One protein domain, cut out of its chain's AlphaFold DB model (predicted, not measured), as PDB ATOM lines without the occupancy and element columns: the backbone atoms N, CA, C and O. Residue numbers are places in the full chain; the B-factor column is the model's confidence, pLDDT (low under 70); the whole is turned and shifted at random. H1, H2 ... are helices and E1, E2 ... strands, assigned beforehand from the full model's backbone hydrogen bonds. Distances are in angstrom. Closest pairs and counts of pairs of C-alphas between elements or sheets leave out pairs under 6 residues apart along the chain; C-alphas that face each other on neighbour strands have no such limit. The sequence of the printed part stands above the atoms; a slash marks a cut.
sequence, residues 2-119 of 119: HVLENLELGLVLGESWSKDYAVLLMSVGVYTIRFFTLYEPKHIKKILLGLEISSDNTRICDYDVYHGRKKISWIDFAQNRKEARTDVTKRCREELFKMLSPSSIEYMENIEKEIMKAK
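This is residues 2 to 119 of the 119 residues of an uncharacterized protein of bioreactor metagenome (UniProt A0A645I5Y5). A long two-stranded hairpin, E1 and E2, runs along one side of a small group of helices, in which H2 lies nearest the middle and H4 crosses it. From the end of H4 the chain folds back into H5, with short H1 beside its beginning, while the unnamed residues 52 to 73 pass along H2 on their way to H3. The 118 printed residues include five named helices and two strands, in the order H1 E1 E2 H2 H3 H4 H5; the class is mixed and the sheet antiparallel. The whole is compact, with a radius of gyration of the C-alphas of 14.9 A and spans of 40 by 36 by 34 A.

E1, residues 11 to 23, is 32.6 A long and bends by 62 degrees at residue 14; E2, residues 26 to 36, is 31.0 A long. H1 is residues 2 to 6, from C-alpha 2 at (179.350, 221.844, 216.682). H2 is residues 41 to 51, 15.7 A; H3 residues 74 to 77; H4 residues 85 to 99, 21.3 A; H5 residues 102 to 117, 22.9 A, ending with C-alpha 117 at (184.628, 203.286, 224.023).

E1 and E2 form a hairpin, antiparallel at 158 degrees, with N 18 and O 30 2.9 A apart, within hydrogen-bond range. E1 is apart from H2. H2 touches H4 about perpendicular, at 83 degrees; their closest C-alphas, Gly 50 and Arg 93, are 3.6 A apart. H4 and H5 are close but not clearly touching, opposite ways at a steep tilt of 38 degrees, with the closest C-alphas, Phe 97 and Ile 105, 6.8 A apart. H5 only just touches H1, with 3 pairs of C-alphas within 8 A and with residue 104 alone; Val 3 and Ser 104 have the closest C-alphas, 7.7 A apart. Every O i to N i+4 pair is within hydrogen-bond range in H1, H2 and H5, and 10 of 11 in H4; H3 is too short for one.

The C-alphas of Leu 24 and Pro 102, the two farthest apart, are 43.8 A apart. The printed part has no cut, and the link from H2 to H3 is long, with 22 residues. Residue 119 alone is under 70 in pLDDT.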
ATOM      1  N   HIS A   2     180.331 221.364 215.684       93.81
ATOM      2  CA  HIS A   2     179.350 221.844 216.682       93.81
ATOM      3  C   HIS A   2     179.734 223.101 217.489       93.81
ATOM      4  O   HIS A   2     179.014 224.088 217.464       93.81
ATOM      5  N   VAL A   3     180.880 223.103 218.178       94.25
ATOM      6  CA  VAL A   3     181.294 224.238 219.033       94.25
ATOM      7  C   VAL A   3     181.622 225.502 218.234       94.25
ATOM      8  O   VAL A   3     181.364 226.603 218.706       94.25
ATOM      9  N   LEU A   4     182.165 225.357 217.021       93.25
ATOM     10  CA  LEU A   4     182.465 226.488 216.141       93.25
ATOM     11  C   LEU A   4     181.176 227.191 215.704       93.25
ATOM     12  O   LEU A   4     181.133 228.417 215.688       93.25
ATOM     13  N   GLU A   5     180.139 226.411 215.402       92.38
ATOM     14  CA  GLU A   5     178.821 226.909 215.002       92.38
ATOM     15  C   GLU A   5     178.043 227.474 216.194       92.38
ATOM     16  O   GLU A   5     177.527 228.583 216.112       92.38
ATOM     17  N   ASN A   6     178.001 226.756 217.320       94.44
ATOM     18  CA  ASN A   6     177.221 227.161 218.491       94.44
ATOM     19  C   ASN A   6     177.722 228.464 219.127       94.44
ATOM     20  O   ASN A   6     176.923 229.229 219.656       94.44
ATOM     21  N   LEU A   7     179.034 228.702 219.073       95.50
ATOM     22  CA  LEU A   7     179.655 229.923 219.579       95.50
ATOM     23  C   LEU A   7     179.898 230.971 218.481       95.50
ATOM     24  O   LEU A   7     180.567 231.965 218.747       95.50
ATOM     25  N   GLU A   8     179.411 230.738 217.256       94.44
ATOM     26  CA  GLU A   8     179.563 231.646 216.108       94.44
ATOM     27  C   GLU A   8     181.016 232.121 215.903       94.44
ATOM     28  O   GLU A   8     181.297 233.280 215.588       94.44
ATOM     29  N   LEU A   9     181.986 231.213 216.080       94.81
ATOM     30  CA  LEU A   9     183.408 231.579 216.136       94.81
ATOM     31  C   LEU A   9     183.966 232.038 214.789       94.81
ATOM     32  O   LEU A   9     185.075 232.569 214.742       94.81
ATOM     33  N   GLY A  10     183.248 231.814 213.692       94.50
ATOM     34  CA  GLY A  10     183.675 232.237 212.370       94.50
ATOM     35  C   GLY A  10     183.062 231.433 211.233       94.50
ATOM     36  O   GLY A  10     182.128 230.659 211.415       94.50
ATOM     37  N   LEU A  11     183.630 231.617 210.044       94.69
ATOM     38  CA  LEU A  11     183.198 230.974 208.806       94.69
ATOM     39  C   LEU A  11     184.264 229.991 208.330       94.69
ATOM     40  O   LEU A  11     185.407 230.384 208.083       94.69
ATOM     41  N   VAL A  12     183.896 228.722 208.165       95.62
ATOM     42  CA  VAL A  12     184.791 227.721 207.577       95.62
ATOM     43  C   VAL A  12     184.945 227.989 206.082       95.62
ATOM     44  O   VAL A  12     183.971 228.079 205.343       95.62
ATOM     45  N   LEU A  13     186.194 228.140 205.648       95.88
ATOM     46  CA  LEU A  13     186.576 228.401 204.259       95.88
ATOM     47  C   LEU A  13     187.001 227.125 203.527       95.88
ATOM     48  O   LEU A  13     187.043 227.101 202.300       95.88
ATOM     49  N   GLY A  14     187.376 226.085 204.269       95.62
ATOM     50  CA  GLY A  14     187.736 224.798 203.697       95.62
ATOM     51  C   GLY A  14     188.194 223.793 204.741       95.62
ATOM     52  O   GLY A  14     188.714 224.152 205.800       95.62
ATOM     53  N   GLU A  15     188.030 222.526 204.393       95.81
ATOM     54  CA  GLU A  15     188.376 221.378 205.218       95.81
ATOM     55  C   GLU A  15     189.174 220.390 204.373       95.81
ATOM     56  O   GLU A  15     188.910 220.206 203.182       95.81
ATOM     57  N   SER A  16     190.191 219.775 204.966       95.69
ATOM     58  CA  SER A  16     191.018 218.804 204.256       95.69
ATOM     59  C   SER A  16     191.648 217.807 205.210       95.69
ATOM     60  O   SER A  16     192.132 218.184 206.279       95.69
ATOM     61  N   TRP A  17     191.733 216.558 204.767       95.44
ATOM     62  CA  TRP A  17     192.613 215.567 205.369       95.44
ATOM     63  C   TRP A  17     194.015 215.694 204.784       95.44
ATOM     64  O   TRP A  17     194.194 215.746 203.566       95.44
ATOM     65  N   SER A  18     195.013 215.714 205.655       90.31
ATOM     66  CA  SER A  18     196.424 215.672 205.291       90.31
ATOM     67  C   SER A  18     197.149 214.615 206.123       90.31
ATOM     68  O   SER A  18     196.563 213.954 206.986       90.31
ATOM     69  N   LYS A  19     198.429 214.400 205.820       88.69
ATOM     70  CA  LYS A  19     199.316 213.548 206.610       88.69
ATOM     71  C   LYS A  19     200.415 214.415 207.190       88.69
ATOM     72  O   LYS A  19     201.068 215.137 206.437       88.69
ATOM     73  N   ASP A  20     200.617 214.312 208.492       83.00
ATOM     74  CA  ASP A  20     201.778 214.882 209.161       83.00
ATOM     75  C   ASP A  20     202.805 213.784 209.441       83.00
ATOM     76  O   ASP A  20     202.454 212.641 209.746       83.00
ATOM     77  N   TYR A  21     204.075 214.136 209.301       81.81
ATOM     78  CA  TYR A  21     205.217 213.239 209.433       81.81
ATOM     79  C   TYR A  21     206.069 213.702 210.609       81.81
ATOM     80  O   TYR A  21     207.194 214.169 210.443       81.81
ATOM     81  N   ALA A  22     205.508 213.586 211.813       70.81
ATOM     82  CA  ALA A  22     206.180 213.991 213.046       70.81
ATOM     83  C   ALA A  22     207.498 213.222 213.286       70.81
ATOM     84  O   ALA A  22     208.397 213.731 213.953       70.81
ATOM     85  N   VAL A  23     207.626 212.007 212.730       77.06
ATOM     86  CA  VAL A  23     208.833 211.165 212.759       77.06
ATOM     87  C   VAL A  23     209.024 210.507 211.388       77.06
ATOM     88  O   VAL A  23     208.050 210.200 210.696       77.06
ATOM     89  N   LEU A  24     210.280 210.275 210.985       78.00
ATOM     90  CA  LEU A  24     210.615 209.580 209.737       78.00
ATOM     91  C   LEU A  24     209.836 208.252 209.638       78.00
ATOM     92  O   LEU A  24     209.883 207.440 210.558       78.00
ATOM     93  N   LEU A  25     209.130 208.039 208.521       79.62
ATOM     94  CA  LEU A  25     208.291 206.860 208.233       79.62
ATOM     95  C   LEU A  25     207.021 206.690 209.094       79.62
ATOM     96  O   LEU A  25     206.290 205.723 208.888       79.62
ATOM     97  N   MET A  26     206.696 207.628 209.988       82.81
ATOM     98  CA  MET A  26     205.429 207.627 210.725       82.81
ATOM     99  C   MET A  26     204.536 208.764 210.239       82.81
ATOM    100  O   MET A  26     204.795 209.929 210.532       82.81
ATOM    101  N   SER A  27     203.472 208.423 209.507       84.75
ATOM    102  CA  SER A  27     202.442 209.388 209.116       84.75
ATOM    103  C   SER A  27     201.238 209.312 210.045       84.75
ATOM    104  O   SER A  27     200.668 208.231 210.209       84.75
ATOM    105  N   VAL A  28     200.800 210.454 210.565       85.88
ATOM    106  CA  VAL A  28     199.540 210.594 211.304       85.88
ATOM    107  C   VAL A  28     198.560 211.388 210.444       85.88
ATOM    108  O   VAL A  28     198.941 212.360 209.794       85.88
ATOM    109  N   GLY A  29     197.302 210.952 210.394       89.06
ATOM    110  CA  GLY A  29     196.250 211.703 209.712       89.06
ATOM    111  C   GLY A  29     195.933 212.980 210.483       89.06
ATOM    112  O   GLY A  29     195.675 212.921 211.683       89.06
ATOM    113  N   VAL A  30     195.937 214.121 209.798       91.06
ATOM    114  CA  VAL A  30     195.598 215.414 210.395       91.06
ATOM    115  C   VAL A  30     194.398 215.990 209.672       91.06
ATOM    116  O   VAL A  30     194.399 216.155 208.450       91.06
ATOM    117  N   TYR A  31     193.364 216.305 210.444       93.62
ATOM    118  CA  TYR A  31     192.220 217.043 209.943       93.62
ATOM    119  C   TYR A  31     192.487 218.539 210.062       93.62
ATOM    120  O   TYR A  31     192.698 219.053 211.159       93.62
ATOM    121  N   THR A  32     192.505 219.239 208.930       94.25
ATOM    122  CA  THR A  32     192.782 220.677 208.885       94.25
ATOM    123  C   THR A  32     191.523 221.439 208.518       94.25
ATOM    124  O   THR A  32     190.930 221.192 207.469       94.25
ATOM    125  N   ILE A  33     191.171 222.418 209.350       95.06
ATOM    126  CA  ILE A  33     190.095 223.374 209.092       95.06
ATOM    127  C   ILE A  33     190.729 224.744 208.871       95.06
ATOM    128  O   ILE A  33     191.445 225.264 209.731       95.06
ATOM    129  N   ARG A  34     190.458 225.347 207.713       95.25
ATOM    130  CA  ARG A  34     190.764 226.753 207.441       95.25
ATOM    131  C   ARG A  34     189.490 227.545 207.646       95.25
ATOM    132  O   ARG A  34     188.504 227.302 206.958       95.25
ATOM    133  N   PHE A  35     189.512 228.503 208.557       95.00
ATOM    134  CA  PHE A  35     188.347 229.334 208.826       95.00
ATOM    135  C   PHE A  35     188.750 230.791 209.040       95.00
ATOM    136  O   PHE A  35     189.895 231.095 209.384       95.00
ATOM    137  N   PHE A  36     187.810 231.687 208.773       95.19
ATOM    138  CA  PHE A  36     187.911 233.116 209.021       95.19
ATOM    139  C   PHE A  36     187.191 233.453 210.321       95.19
ATOM    140  O   PHE A  36     186.096 232.953 210.562       95.19
ATOM    141  N   THR A  37     187.778 234.317 211.141       95.81
ATOM    142  CA  THR A  37     187.201 234.741 212.416       95.81
ATOM    143  C   THR A  37     187.538 236.196 212.709       95.81
ATOM    144  O   THR A  37     188.593 236.682 212.301       95.81
ATOM    145  N   LEU A  38     186.638 236.880 213.418       95.75
ATOM    146  CA  LEU A  38     186.874 238.215 213.976       95.75
ATOM    147  C   LEU A  38     187.489 238.157 215.382       95.75
ATOM    148  O   LEU A  38     187.903 239.185 215.915       95.75
ATOM    149  N   TYR A  39     187.556 236.970 215.986       96.69
ATOM    150  CA  TYR A  39     188.156 236.776 217.296       96.69
ATOM    151  C   TYR A  39     189.677 236.748 217.213       96.69
ATOM    152  O   TYR A  39     190.276 236.303 216.231       96.69
ATOM    153  N   GLU A  40     190.326 237.159 218.302       96.19
ATOM    154  CA  GLU A  40     191.765 236.988 218.410       96.19
ATOM    155  C   GLU A  40     192.141 235.497 218.360       96.19
ATOM    156  O   GLU A  40     191.508 234.669 219.023       96.19
ATOM    157  N   PRO A  41     193.236 235.123 217.681       96.06
ATOM    158  CA  PRO A  41     193.655 233.726 217.588       96.06
ATOM    159  C   PRO A  41     193.871 233.034 218.948       96.06
ATOM    160  O   PRO A  41     193.678 231.823 219.078       96.06
ATOM    161  N   LYS A  42     194.238 233.794 219.992       96.56
ATOM    162  CA  LYS A  42     194.346 233.277 221.365       96.56
ATOM    163  C   LYS A  42     192.991 232.864 221.943       96.56
ATOM    164  O   LYS A  42     192.924 231.861 222.646       96.56
ATOM    165  N   HIS A  43     191.916 233.583 221.627       96.81
ATOM    166  CA  HIS A  43     190.569 233.210 222.053       96.81
ATOM    167  C   HIS A  43     190.174 231.841 221.482       96.81
ATOM    168  O   HIS A  43     189.766 230.952 222.227       96.81
ATOM    169  N   ILE A  44     190.434 231.622 220.188       97.06
ATOM    170  CA  ILE A  44     190.223 230.323 219.537       97.06
ATOM    171  C   ILE A  44     191.049 229.226 220.216       97.06
ATOM    172  O   ILE A  44     190.511 228.180 220.573       97.06
ATOM    173  N   LYS A  45     192.353 229.453 220.432       97.12
ATOM    174  CA  LYS A  45     193.214 228.442 221.067       97.12
ATOM    175  C   LYS A  45     192.729 228.082 222.473       97.12
ATOM    176  O   LYS A  45     192.792 226.910 222.831       97.12
ATOM    177  N   LYS A  46     192.206 229.044 223.239       97.25
ATOM    178  CA  LYS A  46     191.617 228.796 224.563       97.25
ATOM    179  C   LYS A  46     190.428 227.838 224.496       97.25
ATOM    180  O   LYS A  46     190.386 226.879 225.260       97.25
ATOM    181  N   ILE A  47     189.505 228.067 223.561       97.12
ATOM    182  CA  ILE A  47     188.353 227.181 223.333       97.12
ATOM    183  C   ILE A  47     188.836 225.776 222.976       97.12
ATOM    184  O   ILE A  47     188.413 224.804 223.596       97.12
ATOM    185  N   LEU A  48     189.780 225.669 222.038       96.38
ATOM    186  CA  LEU A  48     190.313 224.373 221.623       96.38
ATOM    187  C   LEU A  48     191.020 223.627 222.761       96.38
ATOM    188  O   LEU A  48     190.846 222.420 222.871       96.38
ATOM    189  N   LEU A  49     191.745 224.319 223.647       96.75
ATOM    190  CA  LEU A  49     192.341 223.701 224.841       96.75
ATOM    191  C   LEU A  49     191.288 223.081 225.768       96.75
ATOM    192  O   LEU A  49     191.545 222.031 226.352       96.75
ATOM    193  N   GLY A  50     190.109 223.697 225.890       95.94
ATOM    194  CA  GLY A  50     188.995 223.130 226.658       95.94
ATOM    195  C   GLY A  50     188.398 221.861 226.034       95.94
ATOM    196  O   GLY A  50     187.853 221.027 226.753       95.94
ATOM    197  N   LEU A  51     188.545 221.695 224.715       95.38
ATOM    198  CA  LEU A  51     188.084 220.529 223.952       95.38
ATOM    199  C   LEU A  51     189.084 219.366 223.923       95.38
ATOM    200  O   LEU A  51     188.734 218.276 223.478       95.38
ATOM    201  N   GLU A  52     190.336 219.573 224.342       95.25
ATOM    202  CA  GLU A  52     191.374 218.533 224.277       95.25
ATOM    203  C   GLU A  52     191.160 217.399 225.290       95.25
ATOM    204  O   GLU A  52     191.682 216.298 225.092       95.25
ATOM    205  N   ILE A  53     190.428 217.664 226.374       94.12
ATOM    206  CA  ILE A  53     190.215 216.730 227.484       94.12
ATOM    207  C   ILE A  53     188.743 216.330 227.595       94.12
ATOM    208  O   ILE A  53     187.870 217.151 227.330       94.12
ATOM    209  N   SER A  54     188.473 215.100 228.029       92.25
ATOM    210  CA  SER A  54     187.137 214.617 228.393       92.25
ATOM    211  C   SER A  54     186.753 214.986 229.830       92.25
ATOM    212  O   SER A  54     187.547 215.555 230.585       92.25
ATOM    213  N   SER A  55     185.525 214.644 230.231       87.06
ATOM    214  CA  SER A  55     184.998 214.858 231.589       87.06
ATOM    215  C   SER A  55     185.844 214.245 232.720       87.06
ATOM    216  O   SER A  55     185.857 214.767 233.832       87.06
ATOM    217  N   ASP A  56     186.574 213.159 232.456       88.19
ATOM    218  CA  ASP A  56     187.510 212.510 233.392       88.19
ATOM    219  C   ASP A  56     188.931 213.114 233.348       88.19
ATOM    220  O   ASP A  56     189.830 212.661 234.057       88.19
ATOM    221  N   ASN A  57     189.132 214.181 232.567       88.81
ATOM    222  CA  ASN A  57     190.411 214.833 232.280       88.81
ATOM    223  C   ASN A  57     191.389 213.999 231.441       88.81
ATOM    224  O   ASN A  57     192.573 214.346 231.351       88.81
ATOM    225  N   THR A  58     190.920 212.930 230.799       91.56
ATOM    226  CA  THR A  58     191.723 212.198 229.821       91.56
ATOM    227  C   THR A  58     191.874 213.039 228.555       91.56
ATOM    228  O   THR A  58     190.909 213.572 228.020       91.56
ATOM    229  N   ARG A  59     193.099 213.174 228.037       91.25
ATOM    230  CA  ARG A  59     193.325 213.857 226.757       91.25
ATOM    231  C   ARG A  59     192.853 212.968 225.605       91.25
ATOM    232  O   ARG A  59     193.363 211.856 225.431       91.25
ATOM    233  N   ILE A  60     191.899 213.470 224.827       91.94
ATOM    234  CA  ILE A  60     191.249 212.755 223.719       91.94
ATOM    235  C   ILE A  60     191.729 213.227 222.345       91.94
ATOM    236  O   ILE A  60     191.711 212.452 221.395       91.94
ATOM    237  N   CYS A  61     192.193 214.475 222.235       88.31
ATOM    238  CA  CYS A  61     192.640 215.067 220.976       88.31
ATOM    239  C   CYS A  61     193.762 216.097 221.212       88.31
ATOM    240  O   CYS A  61     193.943 216.594 222.326       88.31
ATOM    241  N   ASP A  62     194.525 216.414 220.163       89.94
ATOM    242  CA  ASP A  62     195.416 217.576 220.129       89.94
ATOM    243  C   ASP A  62     194.901 218.567 219.094       89.94
ATOM    244  O   ASP A  62     194.760 218.225 217.921       89.94
ATOM    245  N   TYR A  63     194.634 219.793 219.530       93.81
ATOM    246  CA  TYR A  63     194.147 220.838 218.648       93.81
ATOM    247  C   TYR A  63     195.199 221.916 218.484       93.81
ATOM    248  O   TYR A  63     195.558 222.604 219.440       93.81
ATOM    249  N   ASP A  64     195.629 222.149 217.252       93.75
ATOM    250  CA  ASP A  64     196.586 223.199 216.945       93.75
ATOM    251  C   ASP A  64     195.948 224.366 216.203       93.75
ATOM    252  O   ASP A  64     195.204 224.197 215.241       93.75
ATOM    253  N   VAL A  65     196.284 225.579 216.651       95.50
ATOM    254  CA  VAL A  65     195.893 226.822 215.982       95.50
ATOM    255  C   VAL A  65     197.129 227.460 215.385       95.50
ATOM    256  O   VAL A  65     198.087 227.779 216.097       95.50
ATOM    257  N   TYR A  66     197.065 227.688 214.079       95.50
ATOM    258  CA  TYR A  66     198.053 228.447 213.333       95.50
ATOM    259  C   TYR A  66     197.432 229.755 212.856       95.50
ATOM    260  O   TYR A  66     196.409 229.754 212.176       95.50
ATOM    261  N   HIS A  67     198.075 230.874 213.185       95.31
ATOM    262  CA  HIS A  67     197.763 232.175 212.602       95.31
ATOM    263  C   HIS A  67     198.926 232.603 211.701       95.31
ATOM    264  O   HIS A  67     200.056 232.815 212.157       95.31
ATOM    265  N   GLY A  68     198.671 232.654 210.391       91.44
ATOM    266  CA  GLY A  68     199.731 232.753 209.391       91.44
ATOM    267  C   GLY A  68     200.660 231.538 209.470       91.44
ATOM    268  O   GLY A  68     200.229 230.410 209.267       91.44
ATOM    269  N   ARG A  69     201.941 231.761 209.788       90.69
ATOM    270  CA  ARG A  69     202.951 230.694 209.964       90.69
ATOM    271  C   ARG A  69     203.293 230.404 211.431       90.69
ATOM    272  O   ARG A  69     204.241 229.673 211.701       90.69
ATOM    273  N   LYS A  70     202.575 231.006 212.386       94.75
ATOM    274  CA  LYS A  70     202.881 230.902 213.820       94.75
ATOM    275  C   LYS A  70     201.857 230.021 214.528       94.75
ATOM    276  O   LYS A  70     200.661 230.298 214.464       94.75
ATOM    277  N   LYS A  71     202.348 229.000 215.233       95.50
ATOM    278  CA  LYS A  71     201.560 228.175 216.155       95.50
ATOM    279  C   LYS A  71     201.364 228.915 217.474       95.50
ATOM    280  O   LYS A  71     202.317 229.481 218.007       95.50
ATOM    281  N   ILE A  72     200.148 228.879 218.010       96.62
ATOM    282  CA  ILE A  72     199.837 229.450 219.326       96.62
ATOM    283  C   ILE A  72     200.049 228.377 220.388       96.62
ATOM    284  O   ILE A  72     199.438 227.306 220.339       96.62
ATOM    285  N   SER A  73     200.938 228.660 221.338       95.56
ATOM    286  CA  SER A  73     201.301 227.716 222.393       95.56
ATOM    287  C   SER A  73     200.260 227.699 223.509       95.56
ATOM    288  O   SER A  73     199.673 228.725 223.844       95.56
ATOM    289  N   TRP A  74     200.074 226.541 224.146       95.44
ATOM    290  CA  TRP A  74     199.278 226.439 225.373       95.44
ATOM    291  C   TRP A  74     199.928 227.192 226.548       95.44
ATOM    292  O   TRP A  74     199.229 227.621 227.461       95.44
ATOM    293  N   ILE A  75     201.254 227.381 226.506       94.75
ATOM    294  CA  ILE A  75     202.032 228.070 227.548       94.75
ATOM    295  C   ILE A  75     201.560 229.520 227.717       94.75
ATOM    296  O   ILE A  75     201.602 230.050 228.821       94.75
ATOM    297  N   ASP A  76     201.031 230.136 226.656       94.31
ATOM    298  CA  ASP A  76     200.491 231.500 226.691       94.31
ATOM    299  C   ASP A  76     199.261 231.644 227.613       94.31
ATOM    300  O   ASP A  76     198.848 232.766 227.900       94.31
ATOM    301  N   PHE A  77     198.673 230.527 228.062       95.81
ATOM    302  CA  PHE A  77     197.502 230.464 228.947       95.81
ATOM    303  C   PHE A  77     197.842 229.977 230.366       95.81
ATOM    304  O   PHE A  77     196.953 229.886 231.222       95.81
ATOM    305  N   ALA A  78     199.115 229.660 230.618       95.81
ATOM    306  CA  ALA A  78     199.603 229.335 231.947       95.81
ATOM    307  C   ALA A  78     199.709 230.614 232.792       95.81
ATOM    308  O   ALA A  78     200.253 231.628 232.357       95.81
ATOM    309  N   GLN A  79     199.209 230.571 234.023       93.62
ATOM    310  CA  GLN A  79     199.285 231.669 234.987       93.62
ATOM    311  C   GLN A  79     200.701 231.837 235.548       93.62
ATOM    312  O   GLN A  79     201.077 232.916 236.001       93.62
ATOM    313  N   ASN A  80     201.497 230.768 235.540       93.75
ATOM    314  CA  ASN A  80     202.890 230.791 235.962       93.75
ATOM    315  C   ASN A  80     203.700 229.690 235.259       93.75
ATOM    316  O   ASN A  80     203.151 228.757 234.681       93.75
ATOM    317  N   ARG A  81     205.033 229.772 235.347       88.75
ATOM    318  CA  ARG A  81     205.954 228.844 234.661       88.75
ATOM    319  C   ARG A  81     205.899 227.392 235.151       88.75
ATOM    320  O   ARG A  81     206.473 226.533 234.492       88.75
ATOM    321  N   LYS A  82     205.303 227.128 236.315       93.19
ATOM    322  CA  LYS A  82     205.231 225.791 236.926       93.19
ATOM    323  C   LYS A  82     203.885 225.109 236.691       93.19
ATOM    324  O   LYS A  82     203.728 223.960 237.086       93.19
ATOM    325  N   GLU A  83     202.922 225.807 236.099       95.88
ATOM    326  CA  GLU A  83     201.592 225.262 235.887       95.88
ATOM    327  C   GLU A  83     201.620 224.134 234.850       95.88
ATOM    328  O   GLU A  83     202.203 224.269 233.769       95.88
ATOM    329  N   ALA A  84     200.980 223.011 235.178       94.56
ATOM    330  CA  ALA A  84     200.888 221.887 234.266       94.56
ATOM    331  C   ALA A  84     199.859 222.168 233.160       94.56
ATOM    332  O   ALA A  84     198.818 222.785 233.386       94.56
ATOM    333  N   ARG A  85     200.100 221.636 231.954       93.50
ATOM    334  CA  ARG A  85     199.146 221.737 230.831       93.50
ATOM    335  C   ARG A  85     197.759 221.194 231.200       93.50
ATOM    336  O   ARG A  85     196.755 221.706 230.714       93.50
ATOM    337  N   THR A  86     197.694 220.174 232.055       93.44
ATOM    338  CA  THR A  86     196.433 219.610 232.558       93.44
ATOM    339  C   THR A  86     195.614 220.636 233.332       93.44
ATOM    340  O   THR A  86     194.404 220.697 233.159       93.44
ATOM    341  N   ASP A  87     196.251 221.486 234.132       95.38
ATOM    342  CA  ASP A  87     195.543 222.496 234.922       95.38
ATOM    343  C   ASP A  87     195.051 223.639 234.025       95.38
ATOM    344  O   ASP A  87     193.911 224.093 234.142       95.38
ATOM    345  N   VAL A  88     195.870 224.023 233.038       96.69
ATOM    346  CA  VAL A  88     195.490 224.998 232.007       96.69
ATOM    347  C   VAL A  88     194.280 224.511 231.204       96.69
ATOM    348  O   VAL A  88     193.320 225.260 231.025       96.69
ATOM    349  N   THR A  89     194.306 223.265 230.726       96.38
ATOM    350  CA  THR A  89     193.215 222.681 229.921       96.38
ATOM    351  C   THR A  89     191.932 222.512 230.732       96.38
ATOM    352  O   THR A  89     190.872 222.881 230.232       96.38
ATOM    353  N   LYS A  90     192.016 222.088 232.004       96.44
ATOM    354  CA  LYS A  90     190.868 222.051 232.930       96.44
ATOM    355  C   LYS A  90     190.206 223.412 233.084       96.44
ATOM    356  O   LYS A  90     189.009 223.539 232.845       96.44
ATOM    357  N   ARG A  91     190.991 224.449 233.390       96.88
ATOM    358  CA  ARG A  91     190.471 225.818 233.497       96.88
ATOM    359  C   ARG A  91     189.832 226.282 232.185       96.88
ATOM    360  O   ARG A  91     188.752 226.862 232.201       96.88
ATOM    361  N   CYS A  92     190.470 226.013 231.045       97.06
ATOM    362  CA  CYS A  92     189.904 226.364 229.740       97.06
ATOM    363  C   CYS A  92     188.587 225.624 229.461       97.06
ATOM    364  O   CYS A  92     187.675 226.222 228.894       97.06
ATOM    365  N   ARG A  93     188.460 224.360 229.884       96.19
ATOM    366  CA  ARG A  93     187.221 223.578 229.768       96.19
ATOM    367  C   ARG A  93     186.107 224.148 230.634       96.19
ATOM    368  O   ARG A  93     185.001 224.329 230.140       96.19
ATOM    369  N   GLU A  94     186.394 224.484 231.890       96.38
ATOM    370  CA  GLU A  94     185.415 225.124 232.778       96.38
ATOM    371  C   GLU A  94     184.892 226.439 232.193       96.38
ATOM    372  O   GLU A  94     183.701 226.730 232.267       96.38
ATOM    373  N   GLU A  95     185.772 227.244 231.596       96.62
ATOM    374  CA  GLU A  95     185.370 228.474 230.919       96.62
ATOM    375  C   GLU A  95     184.564 228.213 229.643       96.62
ATOM    376  O   GLU A  95     183.560 228.883 229.416       96.62
ATOM    377  N   LEU A  96     184.954 227.219 228.840       96.81
ATOM    378  CA  LEU A  96     184.201 226.801 227.660       96.81
ATOM    379  C   LEU A  96     182.776 226.374 228.018       96.81
ATOM    380  O   LEU A  96     181.820 226.812 227.386       96.81
ATOM    381  N   PHE A  97     182.624 225.566 229.063       95.88
ATOM    382  CA  PHE A  97     181.328 225.034 229.475       95.88
ATOM    383  C   PHE A  97     180.391 226.134 229.984       95.88
ATOM    384  O   PHE A  97     179.183 226.017 229.829       95.88
ATOM    385  N   LYS A  98     180.925 227.242 230.510       97.00
ATOM    386  CA  LYS A  98     180.117 228.422 230.867       97.00
ATOM    387  C   LYS A  98     179.564 229.169 229.650       97.00
ATOM    388  O   LYS A  98     178.595 229.902 229.800       97.00
ATOM    389  N   MET A  99     180.186 229.022 228.478       96.12
ATOM    390  CA  MET A  99     179.742 229.662 227.232       96.12
ATOM    391  C   MET A  99     178.731 228.809 226.459       96.12
ATOM    392  O   MET A  99     178.005 229.335 225.621       96.12
ATOM    393  N   LEU A 100     178.692 227.501 226.714       96.25
ATOM    394  CA  LEU A 100     177.864 226.562 225.970       96.25
ATOM    395  C   LEU A 100     176.484 226.384 226.605       96.25
ATOM    396  O   LEU A 100     176.306 226.412 227.820       96.25
ATOM    397  N   SER A 101     175.494 226.136 225.749       95.44
ATOM    398  CA  SER A 101     174.161 225.718 226.188       95.44
ATOM    399  C   SER A 101     174.187 224.313 226.816       95.44
ATOM    400  O   SER A 101     175.014 223.485 226.419       95.44
ATOM    401  N   PRO A 102     173.247 223.983 227.725       95.56
ATOM    402  CA  PRO A 102     173.159 222.645 228.316       95.56
ATOM    403  C   PRO A 102     173.074 221.517 227.279       95.56
ATOM    404  O   PRO A 102     173.735 220.495 227.429       95.56
ATOM    405  N   SER A 103     172.335 221.725 226.184       95.94
ATOM    406  CA  SER A 103     172.231 220.748 225.092       95.94
ATOM    407  C   SER A 103     173.552 220.546 224.346       95.94
ATOM    408  O   SER A 103     173.858 219.441 223.909       95.94
ATOM    409  N   SER A 104     174.363 221.599 224.212       96.06
ATOM    410  CA  SER A 104     175.693 221.497 223.599       96.06
ATOM    411  C   SER A 104     176.686 220.774 224.498       96.06
ATOM    412  O   SER A 104     177.504 220.004 223.998       96.06
ATOM    413  N   ILE A 105     176.593 220.988 225.812       95.62
ATOM    414  CA  ILE A 105     177.384 220.250 226.800       95.62
ATOM    415  C   ILE A 105     177.037 218.762 226.735       95.62
ATOM    416  O   ILE A 105     177.932 217.935 226.581       95.62
ATOM    417  N   GLU A 106     175.746 218.423 226.757       95.88
ATOM    418  CA  GLU A 106     175.284 217.035 226.650       95.88
ATOM    419  C   GLU A 106     175.759 216.375 225.346       95.88
ATOM    420  O   GLU A 106     176.267 215.250 225.357       95.88
ATOM    421  N   TYR A 107     175.655 217.086 224.220       95.38
ATOM    422  CA  TYR A 107     176.156 216.611 222.930       95.38
ATOM    423  C   TYR A 107     177.658 216.297 222.975       95.38
ATOM    424  O   TYR A 107     178.085 215.237 222.512       95.38
ATOM    425  N   MET A 108     178.458 217.188 223.568       94.25
ATOM    426  CA  MET A 108     179.896 216.975 223.725       94.25
ATOM    427  C   MET A 108     180.212 215.772 224.611       94.25
ATOM    428  O   MET A 108     180.992 214.915 224.206       94.25
ATOM    429  N   GLU A 109     179.587 215.667 225.784       93.31
ATOM    430  CA  GLU A 109     179.806 214.542 226.699       93.31
ATOM    431  C   GLU A 109     179.435 213.198 226.061       93.31
ATOM    432  O   GLU A 109     180.093 212.185 226.304       93.31
ATOM    433  N   ASN A 110     178.405 213.172 225.213       94.50
ATOM    434  CA  ASN A 110     178.033 211.967 224.477       94.50
ATOM    435  C   ASN A 110     179.085 211.585 223.428       94.50
ATOM    436  O   ASN A 110     179.456 210.415 223.358       94.50
ATOM    437  N   ILE A 111     179.632 212.547 222.677       93.44
ATOM    438  CA  ILE A 111     180.755 212.278 221.761       93.44
ATOM    439  C   ILE A 111     181.972 211.760 222.527       93.44
ATOM    440  O   ILE A 111     182.601 210.791 222.105       93.44
ATOM    441  N   GLU A 112     182.305 212.383 223.657       93.19
ATOM    442  CA  GLU A 112     183.435 211.971 224.492       93.19
ATOM    443  C   GLU A 112     183.274 210.521 224.970       93.19
ATOM    444  O   GLU A 112     184.221 209.740 224.875       93.19
ATOM    445  N   LYS A 113     182.070 210.123 225.401       92.38
ATOM    446  CA  LYS A 113     181.768 208.729 225.769       92.38
ATOM    447  C   LYS A 113     181.990 207.765 224.606       92.38
ATOM    448  O   LYS A 113     182.551 206.695 224.822       92.38
ATOM    449  N   GLU A 114     181.579 208.122 223.390       92.75
ATOM    450  CA  GLU A 114     181.803 207.277 222.209       92.75
ATOM    451  C   GLU A 114     183.291 207.149 221.862       92.75
ATOM    452  O   GLU A 114     183.770 206.043 221.612       92.75
ATOM    453  N   ILE A 115     184.054 208.246 221.930       90.69
ATOM    454  CA  ILE A 115     185.512 208.223 221.722       90.69
ATOM    455  C   ILE A 115     186.187 207.301 222.741       90.69
ATOM    456  O   ILE A 115     187.056 206.510 222.380       90.69
ATOM    457  N   MET A 116     185.776 207.377 224.008       87.75
ATOM    458  CA  MET A 116     186.367 206.580 225.083       87.75
ATOM    459  C   MET A 116     186.025 205.087 224.995       87.75
ATOM    460  O   MET A 116     186.791 204.277 225.505       87.75
ATOM    461  N   LYS A 117     184.929 204.700 224.330       89.88
ATOM    462  CA  LYS A 117     184.628 203.286 224.023       89.88
ATOM    463  C   LYS A 117     185.507 202.717 222.909       89.88
ATOM    464  O   LYS A 117     185.726 201.513 222.867       89.88
ATOM    465  N   ALA A 118     185.944 203.566 221.980       78.75
ATOM    466  CA  ALA A 118     186.729 203.172 220.812       78.75
ATOM    467  C   ALA A 118     188.245 203.102 221.085       78.75
ATOM    468  O   ALA A 118     189.013 202.797 220.170       78.75
ATOM    469  N   LYS A 119     188.667 203.425 222.310       64.06
ATOM    470  CA  LYS A 119     190.061 203.500 222.750       64.06
ATOM    471  C   LYS A 119     190.460 202.252 223.529       64.06
ATOM    472  O   LYS A 119     191.608 201.802 223.319       64.06
TER     473      LYS A 119